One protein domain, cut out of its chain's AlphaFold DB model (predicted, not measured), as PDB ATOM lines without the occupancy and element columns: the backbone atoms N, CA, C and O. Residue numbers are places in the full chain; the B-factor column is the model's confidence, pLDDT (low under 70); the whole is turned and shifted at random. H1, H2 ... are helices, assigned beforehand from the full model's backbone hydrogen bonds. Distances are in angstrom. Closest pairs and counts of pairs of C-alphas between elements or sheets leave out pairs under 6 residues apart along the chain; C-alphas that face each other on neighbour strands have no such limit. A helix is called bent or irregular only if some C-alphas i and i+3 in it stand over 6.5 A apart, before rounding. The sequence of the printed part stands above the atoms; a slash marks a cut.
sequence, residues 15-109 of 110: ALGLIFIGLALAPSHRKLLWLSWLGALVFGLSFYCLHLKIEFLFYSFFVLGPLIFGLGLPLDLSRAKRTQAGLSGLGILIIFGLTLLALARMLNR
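AT A GLANCE: This is residues 15 to 109 of the 110 residues of an uncharacterized protein of Streptococcus downei MFe28 (UniProt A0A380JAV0). Four helices make a flat slab, in the order H2, H3, H1, H4 across it: the hairpin of H2 and H3 at one edge, the long H4 at the other, and the short H1 between H3 and H4, with H2 and H3 partly offset from each other through the slab's thickness. Residues 97 to 109, of which 97 to 107 belong to H4, stick out past the rest as a free arm. The printed part has 95 residues with four named helices, H1, H2, H3 and H4 in chain order, and no named strand; its class is all helix. It is only just loose, close to compact, with a radius of gyration of the C-alphas of 15.2 A, and it spans 51 by 32 by 13 A.

IN THESE COORDINATES: H1, residues 15 to 25, begins at C-alpha 15 at (166.013, 165.195, 188.285) and is 15.3 A from first to last C-alpha. H2, residues 33 to 51, is 27.9 A long and begins at C-alpha 33 at (152.742, 154.967, 195.426). H3, residues 55 to 72, is 25.6 A long; it is neither bent nor irregular, but only just: C-alphas 63 and 66 are 6.2 A apart. H4, residues 79 to 107, is 42.0 A long and ends at C-alpha 107 at (185.436, 176.875, 180.065).

HOW THE PARTS SIT: H1 touches H4 at a shallow tilt of 26 degrees, opposite ways; their closest C-alphas are those of Gly 17 and Gly 89, 3.9 A apart. H4 touches H1 with residues 82 to 93 alone. H1 also touches H3, the same way at a steep tilt of 46 degrees, with the C-alphas of Gly 22 and Gly 70 closest at 4.2 A. H2 and H3 form a helical hairpin: they touch at a shallow tilt of 18 degrees, opposite ways, and their closest C-alphas, those of Ser 36 and Phe 69, are 4.0 A apart. H1 and H2, H2 and H4, and H3 and H4 are apart. In H1 and H4 every O i to N i+4 pair is within hydrogen-bond range; in H2 it is 14 of 15 pairs and in H3 12 of 14.

THE WHOLE: The two C-alphas farthest apart in the domain are those of His 29 and Arg 109, at 51.5 A. Without the stretch that stands free, the body has 82 residues and spans 41 by 31 by 12 A. The printed part has no cut. The link from H2 to H3 is tight, and those from H1 to H2 and from H3 to H4 are short. The mean pLDDT of the printed part is 91.7; residues 28 to 31 and residue 109 are under 70.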
ATOM      1  N   ALA A  15     166.898 166.201 187.701       95.25
ATOM      2  CA  ALA A  15     166.013 165.195 188.285       95.25
ATOM      3  C   ALA A  15     164.993 165.836 189.244       95.25
ATOM      4  O   ALA A  15     163.801 165.540 189.167       95.25
ATOM      5  N   LEU A  16     165.424 166.777 190.088       95.81
ATOM      6  CA  LEU A  16     164.544 167.526 190.983       95.81
ATOM      7  C   LEU A  16     163.509 168.350 190.205       95.81
ATOM      8  O   LEU A  16     162.321 168.287 190.519       95.81
ATOM      9  N   GLY A  17     163.933 169.073 189.164       96.38
ATOM     10  CA  GLY A  17     163.018 169.823 188.298       96.38
ATOM     11  C   GLY A  17     161.931 168.931 187.687       96.38
ATOM     12  O   GLY A  17     160.748 169.277 187.703       96.38
ATOM     13  N   LEU A  18     162.313 167.734 187.236       97.25
ATOM     14  CA  LEU A  18     161.397 166.741 186.672       97.25
ATOM     15  C   LEU A  18     160.445 166.132 187.711       97.25
ATOM     16  O   LEU A  18     159.271 165.937 187.396       97.25
ATOM     17  N   ILE A  19     160.891 165.892 188.949       96.56
ATOM     18  CA  ILE A  19     160.014 165.445 190.051       96.56
ATOM     19  C   ILE A  19     158.912 166.476 190.300       96.56
ATOM     20  O   ILE A  19     157.744 166.115 190.433       96.56
ATOM     21  N   PHE A  20     159.264 167.761 190.331       96.56
ATOM     22  CA  PHE A  20     158.311 168.850 190.555       96.56
ATOM     23  C   PHE A  20     157.299 168.986 189.409       96.56
ATOM     24  O   PHE A  20     156.114 169.228 189.652       96.56
ATOM     25  N   ILE A  21     157.735 168.762 188.168       96.25
ATOM     26  CA  ILE A  21     156.838 168.677 187.008       96.25
ATOM     27  C   ILE A  21     155.919 167.455 187.128       96.25
ATOM     28  O   ILE A  21     154.708 167.585 186.954       96.25
ATOM     29  N   GLY A  22     156.454 166.287 187.491       94.06
ATOM     30  CA  GLY A  22     155.660 165.082 187.741       94.06
ATOM     31  C   GLY A  22     154.591 165.310 188.814       94.06
ATOM     32  O   GLY A  22     153.424 164.981 188.615       94.06
ATOM     33  N   LEU A  23     154.950 165.982 189.907       93.25
ATOM     34  CA  LEU A  23     154.035 166.360 190.984       93.25
ATOM     35  C   LEU A  23     152.905 167.283 190.497       93.25
ATOM     36  O   LEU A  23     151.745 167.145 190.892       93.25
ATOM     37  N   ALA A  24     153.226 168.224 189.609       93.56
ATOM     38  CA  ALA A  24     152.239 169.110 189.005       93.56
ATOM     39  C   ALA A  24     151.235 168.344 188.138       93.56
ATOM     40  O   ALA A  24     150.054 168.693 188.108       93.56
ATOM     41  N   LEU A  25     151.681 167.275 187.480       91.31
ATOM     42  CA  LEU A  25     150.868 166.423 186.613       91.31
ATOM     43  C   LEU A  25     150.101 165.328 187.379       91.31
ATOM     44  O   LEU A  25     149.132 164.788 186.846       91.31
ATOM     45  N   ALA A  26     150.474 165.041 188.631       87.19
ATOM     46  CA  ALA A  26     149.897 163.959 189.428       87.19
ATOM     47  C   ALA A  26     148.368 164.105 189.601       87.19
ATOM     48  O   ALA A  26     147.887 165.165 190.006       87.19
ATOM     49  N   PRO A  27     147.556 163.073 189.316       77.19
ATOM     50  CA  PRO A  27     146.106 163.156 189.471       77.19
ATOM     51  C   PRO A  27     145.712 163.366 190.942       77.19
ATOM     52  O   PRO A  27     146.131 162.622 191.822       77.19
ATOM     53  N   SER A  28     144.834 164.340 191.204       69.00
ATOM     54  CA  SER A  28     144.476 164.812 192.558       69.00
ATOM     55  C   SER A  28     143.842 163.756 193.474       69.00
ATOM     56  O   SER A  28     143.632 164.037 194.648       69.00
ATOM     57  N   HIS A  29     143.425 162.602 192.951       62.91
ATOM     58  CA  HIS A  29     142.560 161.652 193.667       62.91
ATOM     59  C   HIS A  29     143.142 160.236 193.748       62.91
ATOM     60  O   HIS A  29     142.492 159.337 194.276       62.91
ATOM     61  N   ARG A  30     144.350 159.996 193.220       64.88
ATOM     62  CA  ARG A  30     144.935 158.650 193.162       64.88
ATOM     63  C   ARG A  30     146.301 158.615 193.834       64.88
ATOM     64  O   ARG A  30     147.262 159.184 193.335       64.88
ATOM     65  N   LYS A  31     146.393 157.862 194.935       69.56
ATOM     66  CA  LYS A  31     147.672 157.474 195.541       69.56
ATOM     67  C   LYS A  31     148.318 156.404 194.661       69.56
ATOM     68  O   LYS A  31     147.967 155.231 194.744       69.56
ATOM     69  N   LEU A  32     149.244 156.815 193.801       81.00
ATOM     70  CA  LEU A  32     149.992 155.932 192.902       81.00
ATOM     71  C   LEU A  32     151.390 155.655 193.466       81.00
ATOM     72  O   LEU A  32     152.382 155.764 192.761       81.00
ATOM     73  N   LEU A  33     151.473 155.265 194.741       87.75
ATOM     74  CA  LEU A  33     152.742 154.967 195.426       87.75
ATOM     75  C   LEU A  33     153.623 153.974 194.652       87.75
ATOM     76  O   LEU A  33     154.841 154.122 194.604       87.75
ATOM     77  N   TRP A  34     153.005 152.980 194.009       90.00
ATOM     78  CA  TRP A  34     153.701 152.016 193.155       90.00
ATOM     79  C   TRP A  34     154.404 152.686 191.963       90.00
ATOM     80  O   TRP A  34     155.472 152.241 191.551       90.00
ATOM     81  N   LEU A  35     153.843 153.781 191.445       91.12
ATOM     82  CA  LEU A  35     154.423 154.569 190.365       91.12
ATOM     83  C   LEU A  35     155.661 155.325 190.859       91.12
ATOM     84  O   LEU A  35     156.655 155.368 190.145       91.12
ATOM     85  N   SER A  36     155.668 155.823 192.104       92.25
ATOM     86  CA  SER A  36     156.889 156.395 192.684       92.25
ATOM     87  C   SER A  36     158.002 155.363 192.798       92.25
ATOM     88  O   SER A  36     159.131 155.641 192.404       92.25
ATOM     89  N   TRP A  37     157.691 154.157 193.275       94.25
ATOM     90  CA  TRP A  37     158.676 153.076 193.340       94.25
ATOM     91  C   TRP A  37     159.214 152.693 191.961       94.25
ATOM     92  O   TRP A  37     160.424 152.540 191.800       94.25
ATOM     93  N   LEU A  38     158.339 152.616 190.955       95.06
ATOM     94  CA  LEU A  38     158.749 152.392 189.570       95.06
ATOM     95  C   LEU A  38     159.665 153.515 189.068       95.06
ATOM     96  O   LEU A  38     160.710 153.232 188.494       95.06
ATOM     97  N   GLY A  39     159.312 154.778 189.316       95.38
ATOM     98  CA  GLY A  39     160.124 155.931 188.931       95.38
ATOM     99  C   GLY A  39     161.513 155.919 189.573       95.38
ATOM    100  O   GLY A  39     162.506 156.165 188.889       95.38
ATOM    101  N   ALA A  40     161.603 155.550 190.853       94.88
ATOM    102  CA  ALA A  40     162.879 155.386 191.553       94.88
ATOM    103  C   ALA A  40     163.722 154.249 190.954       94.88
ATOM    104  O   ALA A  40     164.922 154.423 190.745       94.88
ATOM    105  N   LEU A  41     163.097 153.111 190.630       96.94
ATOM    106  CA  LEU A  41     163.773 151.987 189.983       96.94
ATOM    107  C   LEU A  41     164.292 152.380 188.598       96.94
ATOM    108  O   LEU A  41     165.459 152.143 188.305       96.94
ATOM    109  N   VAL A  42     163.462 153.023 187.772       96.62
ATOM    110  CA  VAL A  42     163.849 153.515 186.440       96.62
ATOM    111  C   VAL A  42     165.003 154.513 186.554       96.62
ATOM    112  O   VAL A  42     165.985 154.402 185.824       96.62
ATOM    113  N   PHE A  43     164.947 155.440 187.514       96.31
ATOM    114  CA  PHE A  43     166.040 156.380 187.751       96.31
ATOM    115  C   PHE A  43     167.334 155.668 188.172       96.31
ATOM    116  O   PHE A  43     168.393 155.961 187.624       96.31
ATOM    117  N   GLY A  44     167.261 154.683 189.070       94.44
ATOM    118  CA  GLY A  44     168.410 153.846 189.430       94.44
ATOM    119  C   GLY A  44     168.979 153.081 188.230       94.44
ATOM    120  O   GLY A  44     170.194 153.055 188.023       94.44
ATOM    121  N   LEU A  45     168.104 152.531 187.385       95.88
ATOM    122  CA  LEU A  45     168.477 151.799 186.176       95.88
ATOM    123  C   LEU A  45     169.194 152.691 185.156       95.88
ATOM    124  O   LEU A  45     170.059 152.202 184.434       95.88
ATOM    125  N   SER A  46     168.915 153.999 185.139       96.06
ATOM    126  CA  SER A  46     169.660 154.943 184.298       96.06
ATOM    127  C   SER A  46     171.168 154.879 184.577       96.06
ATOM    128  O   SER A  46     171.958 154.782 183.641       96.06
ATOM    129  N   PHE A  47     171.586 154.803 185.844       93.56
ATOM    130  CA  PHE A  47     173.003 154.713 186.211       93.56
ATOM    131  C   PHE A  47     173.622 153.363 185.849       93.56
ATOM    132  O   PHE A  47     174.800 153.302 185.497       93.56
ATOM    133  N   TYR A  48     172.828 152.291 185.866       94.69
ATOM    134  CA  TYR A  48     173.262 151.001 185.337       94.69
ATOM    135  C   TYR A  48     173.476 151.068 183.815       94.69
ATOM    136  O   TYR A  48     174.504 150.615 183.316       94.69
ATOM    137  N   CYS A  49     172.575 151.721 183.073       94.38
ATOM    138  CA  CYS A  49     172.760 151.978 181.641       94.38
ATOM    139  C   CYS A  49     173.983 152.862 181.363       94.38
ATOM    140  O   CYS A  49     174.716 152.589 180.414       94.38
ATOM    141  N   LEU A  50     174.244 153.870 182.201       92.56
ATOM    142  CA  LEU A  50     175.450 154.695 182.120       92.56
ATOM    143  C   LEU A  50     176.717 153.854 182.328       92.56
ATOM    144  O   LEU A  50     177.675 153.994 181.570       92.56
ATOM    145  N   HIS A  51     176.706 152.940 183.303       93.38
ATOM    146  CA  HIS A  51     177.805 152.001 183.538       93.38
ATOM    147  C   HIS A  51     178.053 151.086 182.327       93.38
ATOM    148  O   HIS A  51     179.199 150.889 181.926       93.38
ATOM    149  N   LEU A  52     176.983 150.594 181.698       95.81
ATOM    150  CA  LEU A  52     177.041 149.802 180.464       95.81
ATOM    151  C   LEU A  52     177.302 150.638 179.195       95.81
ATOM    152  O   LEU A  52     177.359 150.074 178.104       95.81
ATOM    153  N   LYS A  53     177.467 151.963 179.319       94.50
ATOM    154  CA  LYS A  53     177.666 152.914 178.210       94.50
ATOM    155  C   LYS A  53     176.525 152.924 177.181       94.50
ATOM    156  O   LYS A  53     176.737 153.216 176.007       94.50
ATOM    157  N   ILE A  54     175.300 152.630 177.616       95.44
ATOM    158  CA  ILE A  54     174.096 152.690 176.779       95.44
ATOM    159  C   ILE A  54     173.447 154.066 176.953       95.44
ATOM    160  O   ILE A  54     172.521 154.250 177.748       95.44
ATOM    161  N   GLU A  55     173.952 155.047 176.208       92.94
ATOM    162  CA  GLU A  55     173.606 156.465 176.375       92.94
ATOM    163  C   GLU A  55     172.115 156.758 176.174       92.94
ATOM    164  O   GLU A  55     171.496 157.442 176.986       92.94
ATOM    165  N   PHE A  56     171.504 156.194 175.129       94.38
ATOM    166  CA  PHE A  56     170.089 156.421 174.823       94.38
ATOM    167  C   PHE A  56     169.162 156.012 175.981       94.38
ATOM    168  O   PHE A  56     168.244 156.755 176.344       94.38
ATOM    169  N   LEU A  57     169.418 154.848 176.591       94.62
ATOM    170  CA  LEU A  57     168.642 154.370 177.738       94.62
ATOM    171  C   LEU A  57     168.955 155.165 179.002       94.62
ATOM    172  O   LEU A  57     168.033 155.451 179.761       94.62
ATOM    173  N   PHE A  58     170.215 155.573 179.199       94.81
ATOM    174  CA  PHE A  58     170.572 156.476 180.291       94.81
ATOM    175  C   PHE A  58     169.729 157.751 180.232       94.81
ATOM    176  O   PHE A  58     168.997 158.017 181.181       94.81
ATOM    177  N   TYR A  59     169.753 158.492 179.121       93.69
ATOM    178  CA  TYR A  59     169.007 159.749 179.013       93.69
ATOM    179  C   TYR A  59     167.497 159.537 179.149       93.69
ATOM    180  O   TYR A  59     166.830 160.283 179.867       93.69
ATOM    181  N   SER A  60     166.959 158.489 178.521       95.50
ATOM    182  CA  SER A  60     165.528 158.180 178.588       95.50
ATOM    183  C   SER A  60     165.078 157.880 180.019       95.50
ATOM    184  O   SER A  60     164.109 158.465 180.502       95.50
ATOM    185  N   PHE A  61     165.791 157.011 180.734       96.75
ATOM    186  CA  PHE A  61     165.452 156.642 182.109       96.75
ATOM    187  C   PHE A  61     165.765 157.747 183.115       96.75
ATOM    188  O   PHE A  61     165.021 157.924 184.079       96.75
ATOM    189  N   PHE A  62     166.814 158.529 182.874       95.69
ATOM    190  CA  PHE A  62     167.162 159.681 183.696       95.69
ATOM    191  C   PHE A  62     166.092 160.778 183.627       95.69
ATOM    192  O   PHE A  62     165.861 161.464 184.617       95.69
ATOM    193  N   VAL A  63     165.397 160.919 182.492       95.38
ATOM    194  CA  VAL A  63     164.268 161.853 182.356       95.38
ATOM    195  C   VAL A  63     162.965 161.244 182.875       95.38
ATOM    196  O   VAL A  63     162.251 161.863 183.666       95.38
ATOM    197  N   LEU A  64     162.639 160.024 182.442       96.38
ATOM    198  CA  LEU A  64     161.364 159.386 182.773       96.38
ATOM    199  C   LEU A  64     161.274 159.005 184.251       96.38
ATOM    200  O   LEU A  64     160.225 159.204 184.855       96.38
ATOM    201  N   GLY A  65     162.350 158.492 184.848       96.50
ATOM    202  CA  GLY A  65     162.365 158.025 186.234       96.50
ATOM    203  C   GLY A  65     161.912 159.097 187.231       96.50
ATOM    204  O   GLY A  65     160.909 158.887 187.911       96.50
ATOM    205  N   PRO A  66     162.562 160.273 187.285       96.88
ATOM    206  CA  PRO A  66     162.176 161.365 188.179       96.88
ATOM    207  C   PRO A  66     160.764 161.907 187.907       96.88
ATOM    208  O   PRO A  66     160.034 162.236 188.841       96.88
ATOM    209  N   LEU A  67     160.340 161.955 186.642       95.88
ATOM    210  CA  LEU A  67     159.003 162.423 186.270       95.88
ATOM    211  C   LEU A  67     157.915 161.445 186.749       95.88
ATOM    212  O   LEU A  67     156.948 161.854 187.396       95.88
ATOM    213  N   ILE A  68     158.110 160.146 186.508       94.75
ATOM    214  CA  ILE A  68     157.265 159.053 187.013       94.75
ATOM    215  C   ILE A  68     157.284 159.032 188.548       94.75
ATOM    216  O   ILE A  68     156.240 158.852 189.178       94.75
ATOM    217  N   PHE A  69     158.447 159.287 189.154       95.31
ATOM    218  CA  PHE A  69     158.590 159.376 190.601       95.31
ATOM    219  C   PHE A  69     157.676 160.457 191.176       95.31
ATOM    220  O   PHE A  69     156.877 160.167 192.070       95.31
ATOM    221  N   GLY A  70     157.747 161.671 190.619       93.56
ATOM    222  CA  GLY A  70     156.915 162.805 191.015       93.56
ATOM    223  C   GLY A  70     155.419 162.572 190.802       93.56
ATOM    224  O   GLY A  70     154.621 162.945 191.658       93.56
ATOM    225  N   LEU A  71     155.037 161.902 189.708       92.50
ATOM    226  CA  LEU A  71     153.645 161.530 189.424       92.50
ATOM    227  C   LEU A  71     153.041 160.595 190.481       92.50
ATOM    228  O   LEU A  71     151.838 160.651 190.739       92.50
ATOM    229  N   GLY A  72     153.854 159.703 191.049       90.12
ATOM    230  CA  GLY A  72     153.405 158.708 192.019       90.12
ATOM    231  C   GLY A  72     153.363 159.187 193.469       90.12
ATOM    232  O   GLY A  72     152.835 158.469 194.326       90.12
ATOM    233  N   LEU A  73     153.939 160.363 193.760       90.31
ATOM    234  CA  LEU A  73     154.138 160.814 195.133       90.31
ATOM    235  C   LEU A  73     152.774 160.973 195.817       90.31
ATOM    236  O   LEU A  73     151.912 161.687 195.301       90.31
ATOM    237  N   PRO A  74     152.549 160.352 196.989       86.69
ATOM    238  CA  PRO A  74     151.260 160.382 197.678       86.69
ATOM    239  C   PRO A  74     151.062 161.700 198.443       86.69
ATOM    240  O   PRO A  74     150.728 161.693 199.629       86.69
ATOM    241  N   LEU A  75     151.300 162.834 197.785       86.00
ATOM    242  CA  LEU A  75     151.131 164.162 198.356       86.00
ATOM    243  C   LEU A  75     149.759 164.710 197.974       86.00
ATOM    244  O   LEU A  75     149.456 164.906 196.798       86.00
ATOM    245  N   ASP A  76     148.939 164.983 198.986       85.19
ATOM    246  CA  ASP A  76     147.646 165.630 198.791       85.19
ATOM    247  C   ASP A  76     147.851 167.143 198.638       85.19
ATOM    248  O   ASP A  76     148.034 167.894 199.602       85.19
ATOM    249  N   LEU A  77     147.943 167.580 197.384       85.19
ATOM    250  CA  LEU A  77     148.249 168.956 197.028       85.19
ATOM    251  C   LEU A  77     147.041 169.611 196.375       85.19
ATOM    252  O   LEU A  77     146.543 169.165 195.342       85.19
ATOM    253  N   SER A  78     146.651 170.761 196.924       90.56
ATOM    254  CA  SER A  78     145.711 171.665 196.258       90.56
ATOM    255  C   SER A  78     146.178 171.999 194.835       90.56
ATOM    256  O   SER A  78     147.381 172.044 194.555       90.56
ATOM    257  N   ARG A  79     145.230 172.335 193.953       89.44
ATOM    258  CA  ARG A  79     145.521 172.741 192.568       89.44
ATOM    259  C   ARG A  79     146.568 173.858 192.490       89.44
ATOM    260  O   ARG A  79     147.483 173.761 191.682       89.44
ATOM    261  N   ALA A  80     146.481 174.858 193.371       92.88
ATOM    262  CA  ALA A  80     147.440 175.960 193.437       92.88
ATOM    263  C   ALA A  80     148.869 175.472 193.734       92.88
ATOM    264  O   ALA A  80     149.800 175.818 193.012       92.88
ATOM    265  N   LYS A  81     149.039 174.598 194.740       92.75
ATOM    266  CA  LYS A  81     150.347 174.009 195.084       92.75
ATOM    267  C   LYS A  81     150.908 173.137 193.959       92.75
ATOM    268  O   LYS A  81     152.112 173.151 193.736       92.75
ATOM    269  N   ARG A  82     150.058 172.415 193.220       91.69
ATOM    270  CA  ARG A  82     150.483 171.635 192.044       91.69
ATOM    271  C   ARG A  82     150.982 172.531 190.915       91.69
ATOM    272  O   ARG A  82     152.050 172.277 190.367       91.69
ATOM    273  N   THR A  83     150.255 173.599 190.598       93.44
ATOM    274  CA  THR A  83     150.702 174.587 189.604       93.44
ATOM    275  C   THR A  83     152.007 175.250 190.038       93.44
ATOM    276  O   THR A  83     152.929 175.363 189.233       93.44
ATOM    277  N   GLN A  84     152.128 175.619 191.315       96.19
ATOM    278  CA  GLN A  84     153.363 176.167 191.872       96.19
ATOM    279  C   GLN A  84     154.526 175.176 191.766       96.19
ATOM    280  O   GLN A  84     155.627 175.578 191.393       96.19
ATOM    281  N   ALA A  85     154.297 173.891 192.051       95.06
ATOM    282  CA  ALA A  85     155.311 172.858 191.884       95.06
ATOM    283  C   ALA A  85     155.773 172.772 190.426       95.06
ATOM    284  O   ALA A  85     156.971 172.806 190.173       95.06
ATOM    285  N   GLY A  86     154.847 172.778 189.463       95.81
ATOM    286  CA  GLY A  86     155.179 172.739 188.035       95.81
ATOM    287  C   GLY A  86     156.001 173.944 187.583       95.81
ATOM    288  O   GLY A  86     157.026 173.777 186.926       95.81
ATOM    289  N   LEU A  87     155.600 175.151 187.995       97.31
ATOM    290  CA  LEU A  87     156.354 176.381 187.727       97.31
ATOM    291  C   LEU A  87     157.739 176.354 188.378       97.31
ATOM    292  O   LEU A  87     158.714 176.762 187.755       97.31
ATOM    293  N   SER A  88     157.837 175.831 189.601       97.19
ATOM    294  CA  SER A  88     159.117 175.679 190.300       97.19
ATOM    295  C   SER A  88     160.021 174.680 189.578       97.19
ATOM    296  O   SER A  88     161.197 174.964 189.373       97.19
ATOM    297  N   GLY A  89     159.474 173.550 189.123       96.69
ATOM    298  CA  GLY A  89     160.202 172.553 188.342       96.69
ATOM    299  C   GLY A  89     160.732 173.117 187.025       96.69
ATOM    300  O   GLY A  89     161.914 172.960 186.723       96.69
ATOM    301  N   LEU A  90     159.900 173.858 186.285       97.00
ATOM    302  CA  LEU A  90     160.328 174.577 185.080       97.00
ATOM    303  C   LEU A  90     161.408 175.621 185.388       97.00
ATOM    304  O   LEU A  90     162.413 175.684 184.684       97.00
ATOM    305  N   GLY A  91     161.234 176.404 186.456       96.69
ATOM    306  CA  GLY A  91     162.220 177.389 186.900       96.69
ATOM    307  C   GLY A  91     163.579 176.757 187.205       96.69
ATOM    308  O   GLY A  91     164.599 177.261 186.740       96.69
ATOM    309  N   ILE A  92     163.593 175.617 187.905       96.06
ATOM    310  CA  ILE A  92     164.813 174.846 188.186       96.06
ATOM    311  C   ILE A  92     165.501 174.436 186.880       96.06
ATOM    312  O   ILE A  92     166.697 174.675 186.733       96.06
ATOM    313  N   LEU A  93     164.766 173.869 185.916       96.06
ATOM    314  CA  LEU A  93     165.344 173.428 184.639       96.06
ATOM    315  C   LEU A  93     165.923 174.592 183.824       96.06
ATOM    316  O   LEU A  93     167.014 174.465 183.268       96.06
ATOM    317  N   ILE A  94     165.225 175.729 183.782       96.44
ATOM    318  CA  ILE A  94     165.685 176.926 183.069       96.44
ATOM    319  C   ILE A  94     166.963 177.469 183.711       96.44
ATOM    320  O   ILE A  94     167.964 177.660 183.019       96.44
ATOM    321  N   ILE A  95     166.956 177.691 185.029       95.31
ATOM    322  CA  ILE A  95     168.119 178.218 185.756       95.31
ATOM    323  C   ILE A  95     169.306 177.261 185.625       95.31
ATOM    324  O   ILE A  95     170.432 177.702 185.392       95.31
ATOM    325  N   PHE A  96     169.061 175.955 185.717       94.12
ATOM    326  CA  PHE A  96     170.085 174.938 185.530       94.12
ATOM    327  C   PHE A  96     170.697 174.995 184.123       94.12
ATOM    328  O   PHE A  96     171.919 175.060 183.995       94.12
ATOM    329  N   GLY A  97     169.873 175.067 183.073       93.44
ATOM    330  CA  GLY A  97     170.344 175.208 181.692       93.44
ATOM    331  C   GLY A  97     171.164 176.484 181.467       93.44
ATOM    332  O   GLY A  97     172.235 176.433 180.863       93.44
ATOM    333  N   LEU A  98     170.714 177.619 182.015       94.88
ATOM    334  CA  LEU A  98     171.465 178.880 181.973       94.88
ATOM    335  C   LEU A  98     172.802 178.779 182.718       94.88
ATOM    336  O   LEU A  98     173.812 179.297 182.242       94.88
ATOM    337  N   THR A  99     172.824 178.079 183.853       91.19
ATOM    338  CA  THR A  99     174.039 177.847 184.646       91.19
ATOM    339  C   THR A  99     175.042 176.995 183.870       91.19
ATOM    340  O   THR A  99     176.213 177.361 183.788       91.19
ATOM    341  N   LEU A 100     174.590 175.907 183.234       90.75
ATOM    342  CA  LEU A 100     175.439 175.079 182.372       90.75
ATOM    343  C   LEU A 100     175.982 175.868 181.178       90.75
ATOM    344  O   LEU A 100     177.163 175.747 180.859       90.75
ATOM    345  N   LEU A 101     175.157 176.708 180.550       92.38
ATOM    346  CA  LEU A 101     175.591 177.571 179.451       92.38
ATOM    347  C   LEU A 101     176.662 178.574 179.904       92.38
ATOM    348  O   LEU A 101     177.644 178.788 179.192       92.38
ATOM    349  N   ALA A 102     176.485 179.188 181.076       90.50
ATOM    350  CA  ALA A 102     177.468 180.104 181.645       90.50
ATOM    351  C   ALA A 102     178.800 179.387 181.927       90.50
ATOM    352  O   ALA A 102     179.850 179.873 181.506       90.50
ATOM    353  N   LEU A 103     178.751 178.201 182.544       88.44
ATOM    354  CA  LEU A 103     179.921 177.351 182.785       88.44
ATOM    355  C   LEU A 103     180.631 176.962 181.485       88.44
ATOM    356  O   LEU A 103     181.840 177.144 181.376       88.44
ATOM    357  N   ALA A 104     179.892 176.491 180.479       87.88
ATOM    358  CA  ALA A 104     180.453 176.121 179.182       87.88
ATOM    359  C   ALA A 104     181.155 177.308 178.506       87.88
ATOM    360  O   ALA A 104     182.244 177.165 177.958       87.88
ATOM    361  N   ARG A 105     180.569 178.510 178.589       91.62
ATOM    362  CA  ARG A 105     181.192 179.737 178.072       91.62
ATOM    363  C   ARG A 105     182.453 180.128 178.832       91.62
ATOM    364  O   ARG A 105     183.374 180.634 178.203       91.62
ATOM    365  N   MET A 106     182.492 179.940 180.150       90.38
ATOM    366  CA  MET A 106     183.700 180.196 180.938       90.38
ATOM    367  C   MET A 106     184.810 179.208 180.576       90.38
ATOM    368  O   MET A 106     185.940 179.635 180.381       90.38
ATOM    369  N   LEU A 107     184.478 177.923 180.425       84.75
ATOM    370  CA  LEU A 107     185.436 176.875 180.065       84.75
ATOM    371  C   LEU A 107     185.984 177.034 178.641       84.75
ATOM    372  O   LEU A 107     187.168 176.827 178.439       84.75
ATOM    373  N   ASN A 108     185.161 177.459 177.677       86.31
ATOM    374  CA  ASN A 108     185.598 177.704 176.293       86.31
ATOM    375  C   ASN A 108     186.400 179.006 176.108       86.31
ATOM    376  O   ASN A 108     186.848 179.296 175.001       86.31
ATOM    377  N   ARG A 109     186.499 179.845 177.145       64.62
ATOM    378  CA  ARG A 109     187.320 181.066 177.141       64.62
ATOM    379  C   ARG A 109     188.702 180.853 177.766       64.62
ATOM    380  O   ARG A 109     189.470 181.812 177.813       64.62
TER     381      ARG A 109